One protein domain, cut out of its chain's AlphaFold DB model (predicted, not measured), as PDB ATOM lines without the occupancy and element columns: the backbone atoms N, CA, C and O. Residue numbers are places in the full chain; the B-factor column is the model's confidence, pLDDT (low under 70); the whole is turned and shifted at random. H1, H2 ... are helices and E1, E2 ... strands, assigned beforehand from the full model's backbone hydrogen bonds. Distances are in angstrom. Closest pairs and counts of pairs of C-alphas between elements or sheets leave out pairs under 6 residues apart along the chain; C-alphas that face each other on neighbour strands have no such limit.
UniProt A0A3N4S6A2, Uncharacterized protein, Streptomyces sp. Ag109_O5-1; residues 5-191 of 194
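Overview. This is residues 5 to 191 of the 194 residues of an uncharacterized protein of Streptomyces sp. Ag109_O5-1 (UniProt A0A3N4S6A2). A twisted sheet of five parallel strands makes the core, with H2 and H3 over one face and H1 and H5 on the other, three layers; the sheet curls round H5. At one end of the longest axis the hairpin E5 and E6 makes an arm, and at the other end H6 packs across H2, with H7 by the edge strand E2. The sheet's order is E2, E1, E3, E4, E7. The printed part has 187 residues, class mixed, with seven named helices and seven named strands in the order E1 H1 E2 H2 E3 H3 E4 E5 E6 H4 E7 H5 H6 H7. It is compact, with a radius of gyration of the C-alphas of 16.6 A and spans of 53 by 39 by 38 A.

Along the chain. The sheet holds E2, residues 41 to 45, E1, 5 to 10, 15.7 A long, E3, 73 to 77, E4, 100 to 103, and E7, 136 to 138. C-alpha 5 is at (116.838, 120.222, 123.814). The helices are H1, 27 to 35, H2, 57 to 70, 20.2 A, H3, 84 to 96, 18.4 A, H4, 128 to 133, H5, 141 to 150, H6, 165 to 175, 15.6 A, and H7, 181 to 189, which ends at C-alpha 189 (118.609, 123.882, 133.286). E5 is 111 to 117 and E6 is 120 to 126.

Arrangement. E1 and E3 are parallel, with N 10 and O 75 2.9 A apart; E3 and E4 are parallel, with N 76 and O 101 at 2.8 A. Strand-helix-strand units, parallel neighbour strands joined through a helix, are E1, H1, E2 and E3, H3, E4; E2, H2, E3 is split, with E1 between its strands; the three crossovers are right-handed. H3 is over E1 and E3, along the strands at 18 degrees to E3 on the local plane. H1 and H5 touch, C-alphas of Val 33 and Gly 145 closest at 4.3 A, at a steep tilt of 40 degrees. H2 and H6 touch, C-alphas of Gly 62 and Ile 169 closest at 4.1 A; at 73 degrees they are only just about perpendicular. H4 only grazes the sheet. In the hairpin E5 and E6, antiparallel, N 115 and O 122 are 2.8 A apart. Every O i to N i+4 pair is within hydrogen-bond range in H1, H2, H3, H4, H6 and H7; in H5, 5 of 6 are.

Size, cuts and confidence. The C-alphas farthest apart, of Gly 119 and Gln 178, are separated by 54.7 A. The printed part has no cut. The links E1 to H1, E2 to H2 and H5 to H6 are long; in the first, residues 16 to 21 stand free. The pLDDT is under 70 at residues 17 to 21.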
ATOM      1  N   LEU A   5     116.069 121.376 124.272       97.19
ATOM      2  CA  LEU A   5     116.838 120.222 123.814       97.19
ATOM      3  C   LEU A   5     118.271 120.316 124.332       97.19
ATOM      4  O   LEU A   5     118.843 121.399 124.416       97.19
ATOM      5  N   SER A   6     118.875 119.184 124.642       97.69
ATOM      6  CA  SER A   6     120.257 119.069 125.094       97.69
ATOM      7  C   SER A   6     121.135 118.448 124.014       97.69
ATOM      8  O   SER A   6     120.781 117.441 123.401       97.69
ATOM      9  N   VAL A   7     122.301 119.043 123.774       98.25
ATOM     10  CA  VAL A   7     123.243 118.587 122.747       98.25
ATOM     11  C   VAL A   7     124.618 118.377 123.348       98.25
ATOM     12  O   VAL A   7     125.176 119.306 123.925       98.25
ATOM     13  N   TYR A   8     125.197 117.195 123.141       98.44
ATOM     14  CA  TYR A   8     126.625 116.984 123.375       98.44
ATOM     15  C   TYR A   8     127.451 117.462 122.176       98.44
ATOM     16  O   TYR A   8     127.225 117.030 121.040       98.44
ATOM     17  N   CYS A   9     128.413 118.343 122.445       97.69
ATOM     18  CA  CYS A   9     129.301 118.951 121.457       97.69
ATOM     19  C   CYS A   9     130.543 118.082 121.211       97.69
ATOM     20  O   CYS A   9     131.628 118.374 121.710       97.69
ATOM     21  N   SER A  10     130.409 117.019 120.415       96.81
ATOM     22  CA  SER A  10     131.541 116.156 120.052       96.81
ATOM     23  C   SER A  10     132.471 116.873 119.065       96.81
ATOM     24  O   SER A  10     132.031 117.442 118.057       96.81
ATOM     25  N   GLY A  11     133.773 116.887 119.348       92.25
ATOM     26  CA  GLY A  11     134.734 117.699 118.603       92.25
ATOM     27  C   GLY A  11     136.158 117.617 119.145       92.25
ATOM     28  O   GLY A  11     136.479 116.805 120.012       92.25
ATOM     29  N   SER A  12     137.048 118.455 118.611       87.12
ATOM     30  CA  SER A  12     138.321 118.725 119.286       87.12
ATOM     31  C   SER A  12     138.082 119.629 120.498       87.12
ATOM     32  O   SER A  12     137.253 120.533 120.429       87.12
ATOM     33  N   ILE A  13     138.875 119.420 121.546       83.94
ATOM     34  CA  ILE A  13     138.994 120.305 122.714       83.94
ATOM     35  C   ILE A  13     140.319 121.073 122.643       83.94
ATOM     36  O   ILE A  13     141.290 120.564 122.065       83.94
ATOM     37  N   ALA A  14     140.373 122.276 123.205       78.94
ATOM     38  CA  ALA A  14     141.552 123.131 123.156       78.94
ATOM     39  C   ALA A  14     142.554 122.731 124.253       78.94
ATOM     40  O   ALA A  14     142.346 122.998 125.432       78.94
ATOM     41  N   LYS A  15     143.687 122.107 123.889       73.06
ATOM     42  CA  LYS A  15     144.686 121.633 124.877       73.06
ATOM     43  C   LYS A  15     145.838 122.611 125.138       73.06
ATOM     44  O   LYS A  15     146.767 122.274 125.869       73.06
ATOM     45  N   GLY A  16     145.808 123.801 124.535       71.00
ATOM     46  CA  GLY A  16     146.807 124.862 124.714       71.00
ATOM     47  C   GLY A  16     147.414 125.372 123.402       71.00
ATOM     48  O   GLY A  16     146.897 125.112 122.318       71.00
ATOM     49  N   ALA A  17     148.542 126.085 123.498       62.22
ATOM     50  CA  ALA A  17     149.160 126.841 122.394       62.22
ATOM     51  C   ALA A  17     149.550 126.009 121.148       62.22
ATOM     52  O   ALA A  17     149.788 126.560 120.081       62.22
ATOM     53  N   GLY A  18     149.607 124.677 121.250       63.00
ATOM     54  CA  GLY A  18     149.853 123.793 120.102       63.00
ATOM     55  C   GLY A  18     148.625 123.517 119.222       63.00
ATOM     56  O   GLY A  18     148.777 122.931 118.151       63.00
ATOM     57  N   ASP A  19     147.426 123.919 119.655       65.94
ATOM     58  CA  ASP A  19     146.148 123.566 119.020       65.94
ATOM     59  C   ASP A  19     145.505 124.716 118.220       65.94
ATOM     60  O   ASP A  19     144.382 124.570 117.747       65.94
ATOM     61  N   GLU A  20     146.228 125.815 117.972       61.81
ATOM     62  CA  GLU A  20     145.733 127.023 117.273       61.81
ATOM     63  C   GLU A  20     145.107 126.761 115.889       61.81
ATOM     64  O   GLU A  20     144.355 127.586 115.378       61.81
ATOM     65  N   LYS A  21     145.417 125.617 115.264       66.25
ATOM     66  CA  LYS A  21     144.916 125.241 113.932       66.25
ATOM     67  C   LYS A  21     143.749 124.254 113.947       66.25
ATOM     68  O   LYS A  21     143.245 123.942 112.872       66.25
ATOM     69  N   LYS A  22     143.351 123.720 115.106       74.81
ATOM     70  CA  LYS A  22     142.227 122.780 115.190       74.81
ATOM     71  C   LYS A  22     140.918 123.546 115.301       74.81
ATOM     72  O   LYS A  22     140.806 124.483 116.079       74.81
ATOM     73  N   SER A  23     139.914 123.103 114.561       80.06
ATOM     74  CA  SER A  23     138.534 123.536 114.757       80.06
ATOM     75  C   SER A  23     137.966 122.872 116.011       80.06
ATOM     76  O   SER A  23     137.955 121.639 116.109       80.06
ATOM     77  N   TYR A  24     137.495 123.694 116.940       86.81
ATOM     78  CA  TYR A  24     136.750 123.323 118.142       86.81
ATOM     79  C   TYR A  24     135.387 124.027 118.131       86.81
ATOM     80  O   TYR A  24     135.133 124.896 117.295       86.81
ATOM     81  N   TRP A  25     134.496 123.629 119.035       92.25
ATOM     82  CA  TRP A  25     133.194 124.272 119.183       92.25
ATOM     83  C   TRP A  25     133.353 125.689 119.736       92.25
ATOM     84  O   TRP A  25     133.860 125.872 120.839       92.25
ATOM     85  N   THR A  26     132.872 126.689 119.000       92.50
ATOM     86  CA  THR A  26     132.797 128.081 119.462       92.50
ATOM     87  C   THR A  26     131.342 128.545 119.543       92.50
ATOM     88  O   THR A  26     130.418 127.810 119.184       92.50
ATOM     89  N   GLU A  27     131.105 129.780 119.996       94.06
ATOM     90  CA  GLU A  27     129.755 130.358 119.944       94.06
ATOM     91  C   GLU A  27     129.237 130.510 118.506       94.06
ATOM     92  O   GLU A  27     128.030 130.447 118.309       94.06
ATOM     93  N   VAL A  28     130.106 130.591 117.488       95.62
ATOM     94  CA  VAL A  28     129.673 130.642 116.079       95.62
ATOM     95  C   VAL A  28     128.916 129.369 115.697       95.62
ATOM     96  O   VAL A  28     127.817 129.437 115.146       95.62
ATOM     97  N   GLU A  29     129.479 128.198 116.007       97.00
ATOM     98  CA  GLU A  29     128.824 126.916 115.750       97.00
ATOM     99  C   GLU A  29     127.548 126.752 116.584       97.00
ATOM    100  O   GLU A  29     126.513 126.337 116.056       97.00
ATOM    101  N   LYS A  30     127.594 127.114 117.874       97.56
ATOM    102  CA  LYS A  30     126.431 127.016 118.769       97.56
ATOM    103  C   LYS A  30     125.290 127.927 118.317       97.56
ATOM    104  O   LYS A  30     124.139 127.494 118.307       97.56
ATOM    105  N   ASP A  31     125.583 129.150 117.890       97.94
ATOM    106  CA  ASP A  31     124.576 130.097 117.410       97.94
ATOM    107  C   ASP A  31     123.938 129.635 116.101       97.94
ATOM    108  O   ASP A  31     122.718 129.733 115.954       97.94
ATOM    109  N   ALA A  32     124.714 129.045 115.188       98.19
ATOM    110  CA  ALA A  32     124.172 128.454 113.967       98.19
ATOM    111  C   ALA A  32     123.155 127.333 114.267       98.19
ATOM    112  O   ALA A  32     122.100 127.271 113.625       98.19
ATOM    113  N   VAL A  33     123.436 126.491 115.272       98.31
ATOM    114  CA  VAL A  33     122.494 125.468 115.760       98.31
ATOM    115  C   VAL A  33     121.270 126.125 116.407       98.31
ATOM    116  O   VAL A  33     120.144 125.818 116.010       98.31
ATOM    117  N   ARG A  34     121.460 127.063 117.352       97.69
ATOM    118  CA  ARG A  34     120.369 127.761 118.072       97.69
ATOM    119  C   ARG A  34     119.383 128.433 117.119       97.69
ATOM    120  O   ARG A  34     118.174 128.324 117.302       97.69
ATOM    121  N   GLN A  35     119.885 129.110 116.090       97.12
ATOM    122  CA  GLN A  35     119.055 129.814 115.108       97.12
ATOM    123  C   GLN A  35     118.217 128.862 114.243       97.12
ATOM    124  O   GLN A  35     117.210 129.275 113.671       97.12
ATOM    125  N   SER A  36     118.604 127.586 114.171       97.56
ATOM    126  CA  SER A  36     118.019 126.601 113.257       97.56
ATOM    127  C   SER A  36     117.134 125.558 113.951       97.56
ATOM    128  O   SER A  36     116.629 124.658 113.285       97.56
ATOM    129  N   VAL A  37     116.920 125.678 115.267       96.25
ATOM    130  CA  VAL A  37     116.232 124.669 116.098       96.25
ATOM    131  C   VAL A  37     114.780 125.032 116.458       96.25
ATOM    132  O   VAL A  37     114.187 124.477 117.377       96.25
ATOM    133  N   ASN A  38     114.158 125.985 115.761       92.69
ATOM    134  CA  ASN A  38     112.779 126.396 116.048       92.69
ATOM    135  C   ASN A  38     111.784 125.210 115.933       92.69
ATOM    136  O   ASN A  38     111.863 124.474 114.949       92.69
ATOM    137  N   PRO A  39     110.811 125.030 116.858       94.12
ATOM    138  CA  PRO A  39     110.400 125.914 117.960       94.12
ATOM    139  C   PRO A  39     111.118 125.704 119.303       94.12
ATOM    140  O   PRO A  39     110.643 126.210 120.315       94.12
ATOM    141  N   TYR A  40     112.228 124.976 119.342       97.00
ATOM    142  CA  TYR A  40     112.935 124.622 120.571       97.00
ATOM    143  C   TYR A  40     113.977 125.676 120.973       97.00
ATOM    144  O   TYR A  40     114.271 126.608 120.213       97.00
ATOM    145  N   ASP A  41     114.507 125.515 122.185       96.44
ATOM    146  CA  ASP A  41     115.768 126.106 122.646       96.44
ATOM    147  C   ASP A  41     116.811 124.991 122.841       96.44
ATOM    148  O   ASP A  41     116.456 123.811 122.852       96.44
ATOM    149  N   VAL A  42     118.096 125.344 122.985       97.12
ATOM    150  CA  VAL A  42     119.189 124.360 123.103       97.12
ATOM    151  C   VAL A  42     120.112 124.659 124.280       97.12
ATOM    152  O   VAL A  42     120.653 125.761 124.394       97.12
ATOM    153  N   ALA A  43     120.340 123.641 125.106       97.19
ATOM    154  CA  ALA A  43     121.417 123.556 126.079       97.19
ATOM    155  C   ALA A  43     122.593 122.777 125.477       97.19
ATOM    156  O   ALA A  43     122.418 121.684 124.938       97.19
ATOM    157  N   PHE A  44     123.800 123.329 125.584       97.69
ATOM    158  CA  PHE A  44     125.013 122.692 125.076       97.69
ATOM    159  C   PHE A  44     125.793 122.067 126.226       97.69
ATOM    160  O   PHE A  44     126.110 122.741 127.201       97.69
ATOM    161  N   LEU A  45     126.117 120.788 126.079       97.62
ATOM    162  CA  LEU A  45     126.989 120.021 126.957       97.62
ATOM    163  C   LEU A  45     128.357 119.965 126.275       97.62
ATOM    164  O   LEU A  45     128.541 119.238 125.295       97.62
ATOM    165  N   ASN A  46     129.278 120.812 126.730       94.50
ATOM    166  CA  ASN A  46     130.555 121.030 126.065       94.50
ATOM    167  C   ASN A  46     131.692 120.316 126.822       94.50
ATOM    168  O   ASN A  46     131.972 120.665 127.973       94.50
ATOM    169  N   PRO A  47     132.379 119.338 126.202       92.06
ATOM    170  CA  PRO A  47     133.481 118.634 126.857       92.06
ATOM    171  C   PRO A  47     134.692 119.542 127.123       92.06
ATOM    172  O   PRO A  47     135.483 119.243 128.011       92.06
ATOM    173  N   ASP A  48     134.814 120.673 126.413       90.44
ATOM    174  CA  ASP A  48     135.881 121.670 126.613       90.44
ATOM    175  C   ASP A  48     135.663 122.560 127.854       90.44
ATOM    176  O   ASP A  48     136.550 123.320 128.242       90.44
ATOM    177  N   ASP A  49     134.489 122.488 128.495       90.81
ATOM    178  CA  ASP A  49     134.229 123.252 129.716       90.81
ATOM    179  C   ASP A  49     135.165 122.794 130.858       90.81
ATOM    180  O   ASP A  49     135.434 121.591 130.972       90.81
ATOM    181  N   PRO A  50     135.622 123.711 131.740       88.50
ATOM    182  CA  PRO A  50     136.604 123.403 132.778       88.50
ATOM    183  C   PRO A  50     136.231 122.200 133.645       88.50
ATOM    184  O   PRO A  50     135.099 122.083 134.116       88.50
ATOM    185  N   ILE A  51     137.222 121.347 133.911       86.31
ATOM    186  CA  ILE A  51     137.088 120.163 134.759       86.31
ATOM    187  C   ILE A  51     137.801 120.339 136.099       86.31
ATOM    188  O   ILE A  51     138.870 120.939 136.183       86.31
ATOM    189  N   VAL A  52     137.194 119.782 137.144       86.31
ATOM    190  CA  VAL A  52     137.623 119.908 138.543       86.31
ATOM    191  C   VAL A  52     138.966 119.235 138.806       86.31
ATOM    192  O   VAL A  52     139.847 119.823 139.425       86.31
ATOM    193  N   ASP A  53     139.106 117.992 138.344       89.25
ATOM    194  CA  ASP A  53     140.286 117.161 138.570       89.25
ATOM    195  C   ASP A  53     140.734 116.503 137.253       89.25
ATOM    196  O   ASP A  53     140.272 115.411 136.903       89.25
ATOM    197  N   PRO A  54     141.644 117.150 136.503       86.75
ATOM    198  CA  PRO A  54     142.194 116.593 135.274       86.75
ATOM    199  C   PRO A  54     143.166 115.419 135.514       86.75
ATOM    200  O   PRO A  54     143.667 114.843 134.545       86.75
ATOM    201  N   ALA A  55     143.456 115.026 136.761       92.75
ATOM    202  CA  ALA A  55     144.217 113.809 137.053       92.75
ATOM    203  C   ALA A  55     143.314 112.566 137.164       92.75
ATOM    204  O   ALA A  55     143.781 111.450 136.918       92.75
ATOM    205  N   ASN A  56     142.018 112.732 137.456       95.00
ATOM    206  CA  ASN A  56     141.056 111.631 137.452       95.00
ATOM    207  C   ASN A  56     140.652 111.266 136.012       95.00
ATOM    208  O   ASN A  56     139.669 111.763 135.465       95.00
ATOM    209  N   VAL A  57     141.445 110.410 135.364       95.00
ATOM    210  CA  VAL A  57     141.242 110.017 133.956       95.00
ATOM    211  C   VAL A  57     139.912 109.289 133.742       95.00
ATOM    212  O   VAL A  57     139.232 109.529 132.744       95.00
ATOM    213  N   LEU A  58     139.528 108.402 134.667       97.06
ATOM    214  CA  LEU A  58     138.282 107.644 134.548       97.06
ATOM    215  C   LEU A  58     137.063 108.552 134.736       97.06
ATOM    216  O   LEU A  58     136.103 108.422 133.983       97.06
ATOM    217  N   GLY A  59     137.121 109.492 135.681       96.88
ATOM    218  CA  GLY A  59     136.067 110.476 135.905       96.88
ATOM    219  C   GLY A  59     135.953 111.508 134.779       96.88
ATOM    220  O   GLY A  59     134.841 111.854 134.397       96.88
ATOM    221  N   GLN A  60     137.063 111.925 134.158       95.38
ATOM    222  CA  GLN A  60     137.034 112.745 132.935       95.38
ATOM    223  C   GLN A  60     136.302 112.041 131.799       95.38
ATOM    224  O   GLN A  60     135.359 112.581 131.233       95.38
ATOM    225  N   PHE A  61     136.690 110.799 131.513       96.25
ATOM    226  CA  PHE A  61     135.990 109.996 130.520       96.25
ATOM    227  C   PHE A  61     134.518 109.777 130.908       96.25
ATOM    228  O   PHE A  61     133.621 109.860 130.073       96.25
ATOM    229  N   GLY A  62     134.260 109.545 132.194       97.38
ATOM    230  CA  GLY A  62     132.924 109.425 132.764       97.38
ATOM    231  C   GLY A  62     132.048 110.651 132.545       97.38
ATOM    232  O   GLY A  62     130.863 110.487 132.263       97.38
ATOM    233  N   ARG A  63     132.619 111.857 132.620       97.12
ATOM    234  CA  ARG A  63     131.924 113.118 132.351       97.12
ATOM    235  C   ARG A  63     131.430 113.187 130.916       97.12
ATOM    236  O   ARG A  63     130.246 113.441 130.711       97.12
ATOM    237  N   ASP A  64     132.297 112.906 129.945       96.94
ATOM    238  CA  ASP A  64     131.925 112.908 128.524       96.94
ATOM    239  C   ASP A  64     130.793 111.899 128.276       96.94
ATOM    240  O   ASP A  64     129.777 112.204 127.649       96.94
ATOM    241  N   MET A  65     130.911 110.695 128.847       97.81
ATOM    242  CA  MET A  65     129.883 109.657 128.721       97.81
ATOM    243  C   MET A  65     128.577 110.030 129.431       97.81
ATOM    244  O   MET A  65     127.497 109.698 128.939       97.81
ATOM    245  N   TYR A  66     128.649 110.734 130.563       97.62
ATOM    246  CA  TYR A  66     127.481 111.254 131.264       97.62
ATOM    247  C   TYR A  66     126.769 112.322 130.429       97.62
ATOM    248  O   TYR A  66     125.550 112.259 130.278       97.62
ATOM    249  N   GLN A  67     127.518 113.246 129.820       98.00
ATOM    250  CA  GLN A  67     126.976 114.255 128.912       98.00
ATOM    251  C   GLN A  67     126.281 113.611 127.704       98.00
ATOM    252  O   GLN A  67     125.129 113.936 127.422       98.00
ATOM    253  N   VAL A  68     126.912 112.628 127.050       97.94
ATOM    254  CA  VAL A  68     126.289 111.851 125.958       97.94
ATOM    255  C   VAL A  68     125.018 111.132 126.426       97.94
ATOM    256  O   VAL A  68     124.026 111.077 125.694       97.94
ATOM    257  N   MET A  69     125.028 110.575 127.641       96.38
ATOM    258  CA  MET A  69     123.883 109.858 128.204       96.38
ATOM    259  C   MET A  69     122.687 110.775 128.446       96.38
ATOM    260  O   MET A  69     121.556 110.344 128.213       96.38
ATOM    261  N   ILE A  70     122.896 112.005 128.916       96.38
ATOM    262  CA  ILE A  70     121.791 112.932 129.196       96.38
ATOM    263  C   ILE A  70     121.355 113.731 127.961       96.38
ATOM    264  O   ILE A  70     120.198 114.125 127.912       96.38
ATOM    265  N   ALA A  71     122.217 113.885 126.949       97.75
ATOM    266  CA  ALA A  71     121.913 114.622 125.722       97.75
ATOM    267  C   ALA A  71     120.731 114.033 124.931       97.75
ATOM    268  O   ALA A  71     120.592 112.812 124.828       97.75
ATOM    269  N   ASP A  72     119.927 114.887 124.303       97.62
ATOM    270  CA  ASP A  72     118.902 114.487 123.334       97.62
ATOM    271  C   ASP A  72     119.527 114.069 122.003       97.62
ATOM    272  O   ASP A  72     119.016 113.165 121.349       97.62
ATOM    273  N   ALA A  73     120.659 114.672 121.635       98.38
ATOM    274  CA  ALA A  73     121.479 114.246 120.509       98.38
ATOM    275  C   ALA A  73     122.965 114.573 120.726       98.38
ATOM    276  O   ALA A  73     123.335 115.477 121.477       98.38
ATOM    277  N   VAL A  74     123.829 113.869 120.002       98.56
ATOM    278  CA  VAL A  74     125.236 114.238 119.828       98.56
ATOM    279  C   VAL A  74     125.391 114.955 118.495       98.56
ATOM    280  O   VAL A  74     125.040 114.390 117.459       98.56
ATOM    281  N   ILE A  75     125.962 116.162 118.495       98.62
ATOM    282  CA  ILE A  75     126.426 116.804 117.261       98.62
ATOM    283  C   ILE A  75     127.944 116.653 117.188       98.62
ATOM    284  O   ILE A  75     128.668 117.044 118.100       98.62
ATOM    285  N   VAL A  76     128.423 116.080 116.088       97.88
ATOM    286  CA  VAL A  76     129.837 115.817 115.828       97.88
ATOM    287  C   VAL A  76     130.354 116.826 114.816       97.88
ATOM    288  O   VAL A  76     129.921 116.829 113.661       97.88
ATOM    289  N   ASP A  77     131.329 117.639 115.208       96.38
ATOM    290  CA  ASP A  77     132.111 118.410 114.247       96.38
ATOM    291  C   ASP A  77     133.080 117.462 113.523       96.38
ATOM    292  O   ASP A  77     134.087 117.039 114.088       96.38
ATOM    293  N   ALA A  78     132.810 117.134 112.259       95.81
ATOM    294  CA  ALA A  78     133.657 116.295 111.410       95.81
ATOM    295  C   ALA A  78     134.210 117.066 110.195       95.81
ATOM    296  O   ALA A  78     134.513 116.471 109.159       95.81
ATOM    297  N   ARG A  79     134.377 118.394 110.308       94.12
ATOM    298  CA  ARG A  79     134.929 119.235 109.226       94.12
ATOM    299  C   ARG A  79     136.371 118.867 108.856       94.12
ATOM    300  O   ARG A  79     136.752 118.903 107.688       94.12
ATOM    301  N   GLU A  80     137.170 118.476 109.842       92.06
ATOM    302  CA  GLU A  80     138.577 118.091 109.684       92.06
ATOM    303  C   GLU A  80     138.870 116.745 110.352       92.06
ATOM    304  O   GLU A  80     137.993 116.136 110.951       92.06
ATOM    305  N   ARG A  81     140.114 116.260 110.269       90.62
ATOM    306  CA  ARG A  81     140.499 114.976 110.866       90.62
ATOM    307  C   ARG A  81     140.327 114.996 112.389       90.62
ATOM    308  O   ARG A  81     140.904 115.826 113.083       90.62
ATOM    309  N   ARG A  82     139.624 113.991 112.901       91.06
ATOM    310  CA  ARG A  82     139.318 113.785 114.315       91.06
ATOM    311  C   ARG A  82     140.068 112.601 114.914       91.06
ATOM    312  O   ARG A  82     140.499 111.685 114.208       91.06
ATOM    313  N   GLY A  83     140.280 112.692 116.226       89.12
ATOM    314  CA  GLY A  83     141.005 111.705 117.021       89.12
ATOM    315  C   GLY A  83     140.128 110.553 117.507       89.12
ATOM    316  O   GLY A  83     138.951 110.450 117.175       89.12
ATOM    317  N   LEU A  84     140.730 109.695 118.333       89.75
ATOM    318  CA  LEU A  84     140.085 108.507 118.900       89.75
ATOM    319  C   LEU A  84     138.871 108.844 119.778       89.75
ATOM    320  O   LEU A  84     137.910 108.084 119.764       89.75
ATOM    321  N   GLY A  85     138.907 109.979 120.493       92.12
ATOM    322  CA  GLY A  85     137.839 110.408 121.407       92.12
ATOM    323  C   GLY A  85     136.474 110.455 120.727       92.12
ATOM    324  O   GLY A  85     135.566 109.751 121.148       92.12
ATOM    325  N   ILE A  86     136.386 111.132 119.579       93.75
ATOM    326  CA  ILE A  86     135.151 111.201 118.787       93.75
ATOM    327  C   ILE A  86     134.647 109.807 118.408       93.75
ATOM    328  O   ILE A  86     133.471 109.507 118.567       93.75
ATOM    329  N   GLY A  87     135.529 108.901 117.976       94.56
ATOM    330  CA  GLY A  87     135.127 107.525 117.668       94.56
ATOM    331  C   GLY A  87     134.485 106.797 118.858       94.56
ATOM    332  O   GLY A  87     133.518 106.059 118.670       94.56
ATOM    333  N   VAL A  88     134.995 107.023 120.073       95.75
ATOM    334  CA  VAL A  88     134.427 106.462 121.309       95.75
ATOM    335  C   VAL A  88     133.091 107.123 121.649       95.75
ATOM    336  O   VAL A  88     132.151 106.414 121.993       95.75
ATOM    337  N   GLU A  89     132.973 108.440 121.491       97.19
ATOM    338  CA  GLU A  89     131.735 109.195 121.727       97.19
ATOM    339  C   GLU A  89     130.602 108.768 120.785       97.19
ATOM    340  O   GLU A  89     129.487 108.543 121.248       97.19
ATOM    341  N   LEU A  90     130.874 108.568 119.486       96.81
ATOM    342  CA  LEU A  90     129.869 108.047 118.546       96.81
ATOM    343  C   LEU A  90     129.409 106.644 118.952       96.81
ATOM    344  O   LEU A  90     128.213 106.353 118.957       96.81
ATOM    345  N   ALA A  91     130.351 105.763 119.297       95.88
ATOM    346  CA  ALA A  91     130.022 104.407 119.724       95.88
ATOM    347  C   ALA A  91     129.214 104.403 121.034       95.88
ATOM    348  O   ALA A  91     128.276 103.617 121.174       95.88
ATOM    349  N   ALA A  92     129.551 105.291 121.973       96.75
ATOM    350  CA  ALA A  92     128.810 105.489 123.212       96.75
ATOM    351  C   ALA A  92     127.389 105.985 122.941       96.75
ATOM    352  O   ALA A  92     126.447 105.410 123.476       96.75
ATOM    353  N   ALA A  93     127.228 106.996 122.082       97.19
ATOM    354  CA  ALA A  93     125.932 107.561 121.723       97.19
ATOM    355  C   ALA A  93     124.997 106.494 121.147       97.19
ATOM    356  O   ALA A  93     123.901 106.294 121.666       97.19
ATOM    357  N   VAL A  94     125.476 105.711 120.173       95.62
ATOM    358  CA  VAL A  94     124.706 104.596 119.598       95.62
ATOM    359  C   VAL A  94     124.364 103.545 120.657       95.62
ATOM    360  O   VAL A  94     123.225 103.088 120.728       95.62
ATOM    361  N   ALA A  95     125.313 103.182 121.525       95.56
ATOM    362  CA  ALA A  95     125.061 102.226 122.604       95.56
ATOM    363  C   ALA A  95     124.066 102.741 123.661       95.56
ATOM    364  O   ALA A  95     123.382 101.939 124.303       95.56
ATOM    365  N   LEU A  96     123.998 104.059 123.849       95.81
ATOM    366  CA  LEU A  96     123.080 104.754 124.750       95.81
ATOM    367  C   LEU A  96     121.726 105.070 124.096       95.81
ATOM    368  O   LEU A  96     120.815 105.497 124.798       95.81
ATOM    369  N   GLY A  97     121.591 104.818 122.789       96.00
ATOM    370  CA  GLY A  97     120.406 105.149 122.001       96.00
ATOM    371  C   GLY A  97     120.232 106.648 121.746       96.00
ATOM    372  O   GLY A  97     119.125 107.076 121.431       96.00
ATOM    373  N   THR A  98     121.300 107.436 121.892       97.44
ATOM    374  CA  THR A  98     121.335 108.875 121.609       97.44
ATOM    375  C   THR A  98     121.609 109.102 120.111       97.44
ATOM    376  O   THR A  98     122.643 108.642 119.619       97.44
ATOM    377  N   PRO A  99     120.724 109.803 119.376       97.94
ATOM    378  CA  PRO A  99     120.925 110.166 117.973       97.94
ATOM    379  C   PRO A  99     122.246 110.897 117.720       97.94
ATOM    380  O   PRO A  99     122.686 111.713 118.533       97.94
ATOM    381  N   VAL A 100     122.865 110.630 116.569       98.44
ATOM    382  CA  VAL A 100     124.159 111.213 116.182       98.44
ATOM    383  C   VAL A 100     124.001 112.027 114.903       98.44
ATOM    384  O   VAL A 100     123.660 111.495 113.848       98.44
ATOM    385  N   ILE A 101     124.298 113.317 114.973       98.75
ATOM    386  CA  ILE A 101     124.278 114.241 113.839       98.75
ATOM    387  C   ILE A 101     125.720 114.618 113.520       98.75
ATOM    388  O   ILE A 101     126.420 115.197 114.343       98.75
ATOM    389  N   VAL A 102     126.184 114.300 112.319       98.38
ATOM    390  CA  VAL A 102     127.563 114.541 111.894       98.38
ATOM    391  C   VAL A 102     127.614 115.710 110.923       98.38
ATOM    392  O   VAL A 102     127.066 115.631 109.826       98.38
ATOM    393  N   VAL A 103     128.339 116.769 111.287       98.38
ATOM    394  CA  VAL A 103     128.646 117.893 110.394       98.38
ATOM    395  C   VAL A 103     129.883 117.542 109.570       98.38
ATOM    396  O   VAL A 103     131.017 117.696 110.027       98.38
ATOM    397  N   ALA A 104     129.665 117.053 108.352       97.38
ATOM    398  CA  ALA A 104     130.697 116.706 107.382       97.38
ATOM    399  C   ALA A 104     130.368 117.373 106.031       97.38
ATOM    400  O   ALA A 104     129.643 116.789 105.215       97.38
ATOM    401  N   PRO A 105     130.896 118.588 105.777       97.25
ATOM    402  CA  PRO A 105     130.731 119.276 104.499       97.25
ATOM    403  C   PRO A 105     131.184 118.403 103.329       97.25
ATOM    404  O   PRO A 105     132.093 117.575 103.479       97.25
ATOM    405  N   ARG A 106     130.590 118.587 102.147       96.56
ATOM    406  CA  ARG A 106     131.076 117.909 100.937       96.56
ATOM    407  C   ARG A 106     132.523 118.292 100.650       96.56
ATOM    408  O   ARG A 106     132.959 119.406 100.935       96.56
ATOM    409  N   ASN A 107     133.256 117.349 100.075       96.19
ATOM    410  CA  ASN A 107     134.677 117.476  99.755       96.19
ATOM    411  C   ASN A 107     135.567 117.820 100.968       96.19
ATOM    412  O   ASN A 107     136.585 118.501 100.848       96.19
ATOM    413  N   SER A 108     135.188 117.310 102.143       94.06
ATOM    414  CA  SER A 108     135.949 117.372 103.392       94.06
ATOM    415  C   SER A 108     136.644 116.040 103.695       94.06
ATOM    416  O   SER A 108     136.621 115.090 102.912       94.06
ATOM    417  N   LYS A 109     137.279 115.933 104.870       93.19
ATOM    418  CA  LYS A 109     138.077 114.752 105.225       93.19
ATOM    419  C   LYS A 109     137.275 113.448 105.243       93.19
ATOM    420  O   LYS A 109     137.845 112.385 104.981       93.19
ATOM    421  N   TYR A 110     135.994 113.529 105.588       95.25
ATOM    422  CA  TYR A 110     135.141 112.363 105.791       95.25
ATOM    423  C   TYR A 110     133.988 112.250 104.796       95.25
ATOM    424  O   TYR A 110     133.255 111.265 104.868       95.25
ATOM    425  N   ARG A 111     133.835 113.207 103.877       96.94
ATOM    426  CA  ARG A 111     132.815 113.180 102.827       96.94
ATOM    427  C   ARG A 111     133.384 113.756 101.536       96.94
ATOM    428  O   ARG A 111     133.802 114.908 101.530       96.94
ATOM    429  N   LEU A 112     133.417 112.971 100.466       96.94
ATOM    430  CA  LEU A 112     134.040 113.321  99.187       96.94
ATOM    431  C   LEU A 112     133.102 112.953  98.042       96.94
ATOM    432  O   LEU A 112     132.542 111.860  98.044       96.94
ATOM    433  N   ASP A 113     132.980 113.818  97.039       97.44
ATOM    434  CA  ASP A 113     132.195 113.490  95.843       97.44
ATOM    435  C   ASP A 113     132.834 112.342  95.057       97.44
ATOM    436  O   ASP A 113     132.130 111.491  94.517       97.44
ATOM    437  N   GLU A 114     134.167 112.288  95.059       97.19
ATOM    438  CA  GLU A 114     134.953 111.215  94.469       97.19
ATOM    439  C   GLU A 114     136.157 110.873  95.363       97.19
ATOM    440  O   GLU A 114     136.922 111.746  95.776       97.19
ATOM    441  N   LEU A 115     136.342 109.586  95.655       96.25
ATOM    442  CA  LEU A 115     137.510 109.055  96.353       96.25
ATOM    443  C   LEU A 115     138.134 107.929  95.532       96.25
ATOM    444  O   LEU A 115     137.517 106.887  95.320       96.25
ATOM    445  N   SER A 116     139.407 108.085  95.164       95.44
ATOM    446  CA  SER A 116     140.208 106.953  94.697       95.44
ATOM    447  C   SER A 116     140.657 106.117  95.897       95.44
ATOM    448  O   SER A 116     141.465 106.556  96.720       95.44
ATOM    449  N   TYR A 117     140.124 104.904  96.016       89.69
ATOM    450  CA  TYR A 117     140.397 103.978  97.106       89.69
ATOM    451  C   TYR A 117     140.889 102.645  96.546       89.69
ATOM    452  O   TYR A 117     140.127 101.865  95.978       89.69
ATOM    453  N   ARG A 118     142.193 102.378  96.703       93.06
ATOM    454  CA  ARG A 118     142.843 101.133  96.241       93.06
ATOM    455  C   ARG A 118     142.575 100.817  94.756       93.06
ATOM    456  O   ARG A 118     142.334  99.669  94.402       93.06
ATOM    457  N   GLY A 119     142.625 101.838  93.899       94.25
ATOM    458  CA  GLY A 119     142.420 101.698  92.452       94.25
ATOM    459  C   GLY A 119     140.954 101.644  92.010       94.25
ATOM    460  O   GLY A 119     140.698 101.522  90.819       94.25
ATOM    461  N   VAL A 120     140.004 101.763  92.941       96.06
ATOM    462  CA  VAL A 120     138.574 101.908  92.646       96.06
ATOM    463  C   VAL A 120     138.158 103.347  92.918       96.06
ATOM    464  O   VAL A 120     138.512 103.912  93.951       96.06
ATOM    465  N   THR A 121     137.392 103.931  92.004       97.12
ATOM    466  CA  THR A 121     136.735 105.219  92.229       97.12
ATOM    467  C   THR A 121     135.413 104.991  92.949       97.12
ATOM    468  O   THR A 121     134.534 104.297  92.441       97.12
ATOM    469  N   VAL A 122     135.280 105.569  94.140       96.25
ATOM    470  CA  VAL A 122     134.039 105.592  94.917       96.25
ATOM    471  C   VAL A 122     133.422 106.977  94.784       96.25
ATOM    472  O   VAL A 122     134.070 107.968  95.118       96.25
ATOM    473  N   THR A 123     132.183 107.046  94.307       97.06
ATOM    474  CA  THR A 123     131.407 108.290  94.209       97.06
ATOM    475  C   THR A 123     130.534 108.487  95.445       97.06
ATOM    476  O   THR A 123     130.041 107.500  95.987       97.06
ATOM    477  N   ASP A 124     130.312 109.739  95.850       95.25
ATOM    478  CA  ASP A 124     129.544 110.117  97.052       95.25
ATOM    479  C   ASP A 124     130.029 109.376  98.311       95.25
ATOM    480  O   ASP A 124     129.284 108.760  99.074       95.25
ATOM    481  N   TYR A 125     131.347 109.374  98.492       97.19
ATOM    482  CA  TYR A 125     131.990 108.702  99.605       97.19
ATOM    483  C   TYR A 125     131.678 109.415 100.924       97.19
ATOM    484  O   TYR A 125     131.971 110.598 101.086       97.19
ATOM    485  N   ILE A 126     131.209 108.653 101.913       97.06
ATOM    486  CA  ILE A 126     131.185 109.033 103.329       97.06
ATOM    487  C   ILE A 126     132.025 108.015 104.098       97.06
ATOM    488  O   ILE A 126     131.925 106.808 103.871       97.06
ATOM    489  N   HIS A 127     132.854 108.484 105.031       96.25
ATOM    490  CA  HIS A 127     133.684 107.603 105.843       96.25
ATOM    491  C   HIS A 127     132.824 106.550 106.560       96.25
ATOM    492  O   HIS A 127     131.880 106.925 107.261       96.25
ATOM    493  N   PRO A 128     133.161 105.248 106.466       95.31
ATOM    494  CA  PRO A 128     132.252 104.161 106.830       95.31
ATOM    495  C   PRO A 128     131.778 104.222 108.285       95.31
ATOM    496  O   PRO A 128     130.618 103.942 108.562       95.31
ATOM    497  N   HIS A 129     132.638 104.644 109.218       95.31
ATOM    498  CA  HIS A 129     132.238 104.799 110.623       95.31
ATOM    499  C   HIS A 129     131.214 105.921 110.838       95.31
ATOM    500  O   HIS A 129     130.339 105.768 111.678       95.31
ATOM    501  N   LEU A 130     131.295 107.025 110.084       95.88
ATOM    502  CA  LEU A 130     130.296 108.092 110.180       95.88
ATOM    503  C   LEU A 130     128.999 107.640 109.510       95.88
ATOM    504  O   LEU A 130     127.949 107.723 110.128       95.88
ATOM    505  N   ALA A 131     129.088 107.061 108.309       95.75
ATOM    506  CA  ALA A 131     127.928 106.540 107.587       95.75
ATOM    507  C   ALA A 131     127.146 105.476 108.380       95.75
ATOM    508  O   ALA A 131     125.932 105.394 108.257       95.75
ATOM    509  N   SER A 132     127.837 104.664 109.189       96.50
ATOM    510  CA  SER A 132     127.209 103.570 109.943       96.50
ATOM    511  C   SER A 132     126.646 103.989 111.303       96.50
ATOM    512  O   SER A 132     125.792 103.286 111.834       96.50
ATOM    513  N   LEU A 133     127.166 105.065 111.904       96.50
ATOM    514  CA  LEU A 133     126.818 105.475 113.272       96.50
ATOM    515  C   LEU A 133     125.988 106.762 113.321       96.50
ATOM    516  O   LEU A 133     125.372 107.035 114.345       96.50
ATOM    517  N   ALA A 134     125.982 107.560 112.252       97.50
ATOM    518  CA  ALA A 134     125.209 108.789 112.184       97.50
ATOM    519  C   ALA A 134     123.726 108.505 111.908       97.50
ATOM    520  O   ALA A 134     123.388 107.777 110.979       97.50
ATOM    521  N   SER A 135     122.848 109.169 112.656       97.69
ATOM    522  CA  SER A 135     121.441 109.358 112.289       97.69
ATOM    523  C   SER A 135     121.321 110.299 111.087       97.69
ATOM    524  O   SER A 135     120.518 110.069 110.187       97.69
ATOM    525  N   TYR A 136     122.155 111.348 111.052       98.25
ATOM    526  CA  TYR A 136     122.196 112.333 109.971       98.25
ATOM    527  C   TYR A 136     123.634 112.743 109.651       98.25
ATOM    528  O   TYR A 136     124.426 112.995 110.555       98.25
ATOM    529  N   VAL A 137     123.952 112.879 108.362       98.19
ATOM    530  CA  VAL A 137     125.180 113.530 107.882       98.19
ATOM    531  C   VAL A 137     124.772 114.811 107.163       98.19
ATOM    532  O   VAL A 137     124.018 114.758 106.195       98.19
ATOM    533  N   VAL A 138     125.246 115.952 107.653       98.44
ATOM    534  CA  VAL A 138     124.849 117.296 107.206       98.44
ATOM    535  C   VAL A 138     126.064 118.131 106.809       98.44
ATOM    536  O   VAL A 138     127.195 117.803 107.169       98.44
ATOM    537  N   GLU A 139     125.850 119.217 106.070       97.81
ATOM    538  CA  GLU A 139     126.940 120.048 105.539       97.81
ATOM    539  C   GLU A 139     127.306 121.230 106.439       97.81
ATOM    540  O   GLU A 139     128.407 121.769 106.330       97.81
ATOM    541  N   SER A 140     126.420 121.621 107.355       98.25
ATOM    542  CA  SER A 140     126.605 122.798 108.208       98.25
ATOM    543  C   SER A 140     125.992 122.626 109.601       98.25
ATOM    544  O   SER A 140     125.134 121.774 109.827       98.25
ATOM    545  N   PHE A 141     126.397 123.478 110.546       98.38
ATOM    546  CA  PHE A 141     125.794 123.525 111.884       98.38
ATOM    547  C   PHE A 141     124.343 124.026 111.866       98.38
ATOM    548  O   PHE A 141     123.541 123.611 112.700       98.38
ATOM    549  N   SER A 142     123.967 124.850 110.886       98.44
ATOM    550  CA  SER A 142     122.566 125.226 110.678       98.44
ATOM    551  C   SER A 142     121.717 124.018 110.281       98.44
ATOM    552  O   SER A 142     120.671 123.769 110.876       98.44
ATOM    553  N   GLU A 143     122.195 123.199 109.341       98.69
ATOM    554  CA  GLU A 143     121.540 121.927 109.013       98.69
ATOM    555  C   GLU A 143     121.550 120.950 110.192       98.69
ATOM    556  O   GLU A 143     120.591 120.202 110.367       98.69
ATOM    557  N   ALA A 144     122.584 120.982 111.039       98.56
ATOM    558  CA  ALA A 144     122.606 120.188 112.263       98.56
ATOM    559  C   ALA A 144     121.480 120.593 113.225       98.56
ATOM    560  O   ALA A 144     120.816 119.718 113.772       98.56
ATOM    561  N   GLY A 145     121.197 121.892 113.378       98.38
ATOM    562  CA  GLY A 145     120.039 122.369 114.143       98.38
ATOM    563  C   GLY A 145     118.701 121.917 113.543       98.38
ATOM    564  O   GLY A 145     117.806 121.500 114.275       98.38
ATOM    565  N   GLN A 146     118.581 121.892 112.213       98.19
ATOM    566  CA  GLN A 146     117.386 121.361 111.540       98.19
ATOM    567  C   GLN A 146     117.241 119.841 111.718       98.19
ATOM    568  O   GLN A 146     116.127 119.337 111.849       98.19
ATOM    569  N   ALA A 147     118.352 119.100 111.702       98.25
ATOM    570  CA  ALA A 147     118.373 117.664 111.964       98.25
ATOM    571  C   ALA A 147     118.035 117.357 113.429       98.25
ATOM    572  O   ALA A 147     117.263 116.441 113.689       98.25
ATOM    573  N   LEU A 148     118.515 118.172 114.371       98.25
ATOM    574  CA  LEU A 148     118.203 118.056 115.795       98.25
ATOM    575  C   LEU A 148     116.691 118.090 116.048       98.25
ATOM    576  O   LEU A 148     116.171 117.242 116.766       98.25
ATOM    577  N   VAL A 149     115.960 118.987 115.384       97.25
ATOM    578  CA  VAL A 149     114.489 119.033 115.474       97.25
ATOM    579  C   VAL A 149     113.835 117.720 115.021       97.25
ATOM    580  O   VAL A 149     112.827 117.311 115.590       97.25
ATOM    581  N   LYS A 150     114.406 117.036 114.023       96.44
ATOM    582  CA  LYS A 150     113.892 115.745 113.530       96.44
ATOM    583  C   LYS A 150     114.166 114.602 114.507       96.44
ATOM    584  O   LYS A 150     113.355 113.692 114.587       96.44
ATOM    585  N   THR A 151     115.247 114.697 115.287       95.19
ATOM    586  CA  THR A 151     115.616 113.687 116.294       95.19
ATOM    587  C   THR A 151     114.764 113.708 117.566       95.19
ATOM    588  O   THR A 151     114.917 112.840 118.427       95.19
ATOM    589  N   VAL A 152     113.862 114.685 117.722       92.50
ATOM    590  CA  VAL A 152     113.027 114.803 118.925       92.50
ATOM    591  C   VAL A 152     112.171 113.548 119.097       92.50
ATOM    592  O   VAL A 152     111.318 113.236 118.270       92.50
ATOM    593  N   GLY A 153     112.390 112.838 120.204       88.44
ATOM    594  CA  GLY A 153     111.704 111.580 120.510       88.44
ATOM    595  C   GLY A 153     112.312 110.332 119.862       88.44
ATOM    596  O   GLY A 153     111.810 109.238 120.106       88.44
ATOM    597  N   GLU A 154     113.395 110.451 119.087       91.12
ATOM    598  CA  GLU A 154     114.106 109.292 118.520       91.12
ATOM    599  C   GLU A 154     115.019 108.602 119.540       91.12
ATOM    600  O   GLU A 154     115.375 107.428 119.370       91.12
ATOM    601  N   LYS A 155     115.392 109.312 120.615       90.88
ATOM    602  CA  LYS A 155     116.216 108.753 121.686       90.88
ATOM    603  C   LYS A 155     115.545 107.512 122.259       90.88
ATOM    604  O   LYS A 155     114.455 107.564 122.824       90.88
ATOM    605  N   SER A 156     116.228 106.389 122.103       88.19
ATOM    606  CA  SER A 156     115.700 105.077 122.449       88.19
ATOM    607  C   SER A 156     116.392 104.539 123.696       88.19
ATOM    608  O   SER A 156     117.571 104.819 123.914       88.19
ATOM    609  N   PRO A 157     115.709 103.736 124.528       87.81
ATOM    610  CA  PRO A 157     116.369 103.063 125.632       87.81
ATOM    611  C   PRO A 157     117.531 102.194 125.122       87.81
ATOM    612  O   PRO A 157     117.378 101.488 124.120       87.81
ATOM    613  N   PRO A 158     118.683 102.194 125.809       85.88
ATOM    614  CA  PRO A 158     119.815 101.373 125.410       85.88
ATOM    615  C   PRO A 158     119.467  99.887 125.512       85.88
ATOM    616  O   PRO A 158     119.012  99.418 126.555       85.88
ATOM    617  N   THR A 159     119.734  99.121 124.453       78.06
ATOM    618  CA  THR A 159     119.522  97.661 124.447       78.06
ATOM    619  C   THR A 159     120.646  96.916 125.160       78.06
ATOM    620  O   THR A 159     120.407  95.913 125.834       78.06
ATOM    621  N   ARG A 160     121.888  97.403 125.039       86.00
ATOM    622  CA  ARG A 160     123.057  96.861 125.736       86.00
ATOM    623  C   ARG A 160     124.143  97.919 125.876       86.00
ATOM    624  O   ARG A 160     124.698  98.379 124.884       86.00
ATOM    625  N   ARG A 161     124.521  98.217 127.118       90.94
ATOM    626  CA  ARG A 161     125.633  99.125 127.412       90.94
ATOM    627  C   ARG A 161     126.970  98.377 127.432       90.94
ATOM    628  O   ARG A 161     127.062  97.296 128.026       90.94
ATOM    629  N   PRO A 162     128.020  98.912 126.788       93.44
ATOM    630  CA  PRO A 162     129.381  98.449 126.995       93.44
ATOM    631  C   PRO A 162     129.785  98.474 128.472       93.44
ATOM    632  O   PRO A 162     129.482  99.421 129.192       93.44
ATOM    633  N   LYS A 163     130.538  97.457 128.913       95.62
ATOM    634  CA  LYS A 163     130.948  97.290 130.324       95.62
ATOM    635  C   LYS A 163     131.788  98.445 130.882       95.62
ATOM    636  O   LYS A 163     131.952  98.536 132.090       95.62
ATOM    637  N   TRP A 164     132.359  99.271 130.011       94.12
ATOM    638  CA  TRP A 164     133.189 100.412 130.386       94.12
ATOM    639  C   TRP A 164     132.384 101.693 130.652       94.12
ATOM    640  O   TRP A 164     132.932 102.597 131.271       94.12
ATOM    641  N   LEU A 165     131.115 101.780 130.228       95.94
ATOM    642  CA  LEU A 165     130.300 102.991 130.407       95.94
ATOM    643  C   LEU A 165     129.921 103.217 131.868       95.94
ATOM    644  O   LEU A 165     130.238 104.259 132.433       95.94
ATOM    645  N   ASP A 166     129.249 102.240 132.479       95.56
ATOM    646  CA  ASP A 166     128.662 102.431 133.806       95.56
ATOM    647  C   ASP A 166     129.723 102.707 134.892       95.56
ATOM    648  O   ASP A 166     129.507 103.622 135.685       95.56
ATOM    649  N   PRO A 167     130.889 102.021 134.931       97.81
ATOM    650  CA  PRO A 167     131.942 102.356 135.889       97.81
ATOM    651  C   PRO A 167     132.513 103.765 135.701       97.81
ATOM    652  O   PRO A 167     132.788 104.432 136.690       97.81
ATOM    653  N   ALA A 168     132.670 104.227 134.456       98.06
ATOM    654  CA  ALA A 168     133.188 105.565 134.175       98.06
ATOM    655  C   ALA A 168     132.190 106.650 134.599       98.06
ATOM    656  O   ALA A 168     132.546 107.571 135.328       98.06
ATOM    657  N   ILE A 169     130.920 106.509 134.204       97.75
ATOM    658  CA  ILE A 169     129.854 107.437 134.607       97.75
ATOM    659  C   ILE A 169     129.719 107.463 136.131       97.75
ATOM    660  O   ILE A 169     129.609 108.535 136.718       97.75
ATOM    661  N   LYS A 170     129.769 106.295 136.784       98.06
ATOM    662  CA  LYS A 170     129.716 106.204 138.244       98.06
ATOM    663  C   LYS A 170     130.879 106.944 138.906       98.06
ATOM    664  O   LYS A 170     130.636 107.706 139.834       98.06
ATOM    665  N   GLU A 171     132.104 106.752 138.418       98.00
ATOM    666  CA  GLU A 171     133.287 107.465 138.910       98.00
ATOM    667  C   GLU A 171     133.095 108.987 138.837       98.00
ATOM    668  O   GLU A 171     133.339 109.695 139.811       98.00
ATOM    669  N   TYR A 172     132.591 109.488 137.708       97.88
ATOM    670  CA  TYR A 172     132.285 110.906 137.549       97.88
ATOM    671  C   TYR A 172     131.213 111.392 138.538       97.88
ATOM    672  O   TYR A 172     131.414 112.390 139.234       97.88
ATOM    673  N   CYS A 173     130.082 110.688 138.621       97.12
ATOM    674  CA  CYS A 173     128.960 111.084 139.469       97.12
ATOM    675  C   CYS A 173     129.301 111.070 140.964       97.12
ATOM    676  O   CYS A 173     128.840 111.949 141.685       97.12
ATOM    677  N   ASP A 174     130.083 110.092 141.427       97.50
ATOM    678  CA  ASP A 174     130.415 109.946 142.845       97.50
ATOM    679  C   ASP A 174     131.514 110.925 143.289       97.50
ATOM    680  O   ASP A 174     131.491 111.430 144.415       97.50
ATOM    681  N   ASN A 175     132.502 111.177 142.423       97.06
ATOM    682  CA  ASN A 175     133.752 111.816 142.838       97.06
ATOM    683  C   ASN A 175     133.971 113.218 142.255       97.06
ATOM    684  O   ASN A 175     134.804 113.955 142.781       97.06
ATOM    685  N   MET A 176     133.257 113.606 141.193       96.06
ATOM    686  CA  MET A 176     133.534 114.856 140.473       96.06
ATOM    687  C   MET A 176     132.318 115.767 140.300       96.06
ATOM    688  O   MET A 176     132.468 116.982 140.431       96.06
ATOM    689  N   LEU A 177     131.129 115.216 140.035       96.00
ATOM    690  CA  LEU A 177     129.934 115.987 139.667       96.00
ATOM    691  C   LEU A 177     129.570 117.079 140.690       96.00
ATOM    692  O   LEU A 177     129.246 118.198 140.303       96.00
ATOM    693  N   GLN A 178     129.668 116.789 141.989       95.00
ATOM    694  CA  GLN A 178     129.364 117.734 143.074       95.00
ATOM    695  C   GLN A 178     130.204 119.017 143.038       95.00
ATOM    696  O   GLN A 178     129.827 120.016 143.645       95.00
ATOM    697  N   ASN A 179     131.339 118.985 142.342       94.75
ATOM    698  CA  ASN A 179     132.278 120.088 142.243       94.75
ATOM    699  C   ASN A 179     132.421 120.601 140.803       94.75
ATOM    700  O   ASN A 179     133.360 121.351 140.570       94.75
ATOM    701  N   ASP A 180     131.554 120.200 139.860       95.62
ATOM    702  CA  ASP A 180     131.595 120.546 138.424       95.62
ATOM    703  C   ASP A 180     130.495 121.581 138.090       95.62
ATOM    704  O   ASP A 180     129.376 121.199 137.728       95.62
ATOM    705  N   PRO A 181     130.753 122.903 138.228       95.56
ATOM    706  CA  PRO A 181     129.723 123.926 138.069       95.56
ATOM    707  C   PRO A 181     129.059 123.946 136.685       95.56
ATOM    708  O   PRO A 181     127.835 124.083 136.654       95.56
ATOM    709  N   PRO A 182     129.788 123.785 135.553       95.50
ATOM    710  CA  PRO A 182     129.158 123.671 134.238       95.50
ATOM    711  C   PRO A 182     128.091 122.575 134.188       95.50
ATOM    712  O   PRO A 182     126.985 122.801 133.696       95.50
ATOM    713  N   MET A 183     128.386 121.403 134.751       96.12
ATOM    714  CA  MET A 183     127.449 120.284 134.731       96.12
ATOM    715  C   MET A 183     126.311 120.414 135.735       96.12
ATOM    716  O   MET A 183     125.193 120.012 135.417       96.12
ATOM    717  N   LEU A 184     126.546 121.011 136.904       96.06
ATOM    718  CA  LEU A 184     125.472 121.331 137.848       96.06
ATOM    719  C   LEU A 184     124.479 122.332 137.239       96.06
ATOM    720  O   LEU A 184     123.271 122.100 137.292       96.06
ATOM    721  N   ALA A 185     124.978 123.380 136.577       95.38
ATOM    722  CA  ALA A 185     124.142 124.346 135.867       95.38
ATOM    723  C   ALA A 185     123.357 123.690 134.718       95.38
ATOM    724  O   ALA A 185     122.175 123.974 134.526       95.38
ATOM    725  N   ALA A 186     123.986 122.772 133.976       95.44
ATOM    726  CA  ALA A 186     123.303 122.011 132.936       95.44
ATOM    727  C   ALA A 186     122.194 121.111 133.508       95.44
ATOM    728  O   ALA A 186     121.109 121.054 132.937       95.44
ATOM    729  N   GLN A 187     122.421 120.433 134.639       95.56
ATOM    730  CA  GLN A 187     121.392 119.601 135.273       95.56
ATOM    731  C   GLN A 187     120.201 120.418 135.766       95.56
ATOM    732  O   GLN A 187     119.065 119.989 135.576       95.56
ATOM    733  N   GLU A 188     120.447 121.584 136.363       95.69
ATOM    734  CA  GLU A 188     119.384 122.499 136.784       95.69
ATOM    735  C   GLU A 188     118.568 122.976 135.578       95.69
ATOM    736  O   GLU A 188     117.341 122.864 135.571       95.69
ATOM    737  N   LEU A 189     119.247 123.421 134.517       94.62
ATOM    738  CA  LEU A 189     118.609 123.882 133.286       94.62
ATOM    739  C   LEU A 189     117.755 122.787 132.621       94.62
ATOM    740  O   LEU A 189     116.699 123.079 132.060       94.62
ATOM    741  N   LEU A 190     118.198 121.530 132.700       94.56
ATOM    742  CA  LEU A 190     117.500 120.365 132.151       94.56
ATOM    743  C   LEU A 190     116.460 119.757 133.108       94.56
ATOM    744  O   LEU A 190     115.805 118.782 132.744       94.56
ATOM    745  N   GLY A 191     116.298 120.296 134.321       93.44
ATOM    746  CA  GLY A 191     115.377 119.755 135.327       93.44
ATOM    747  C   GLY A 191     115.744 118.345 135.806       93.44
ATOM    748  O   GLY A 191     114.864 117.552 136.134       93.44
TER     749      GLY A 191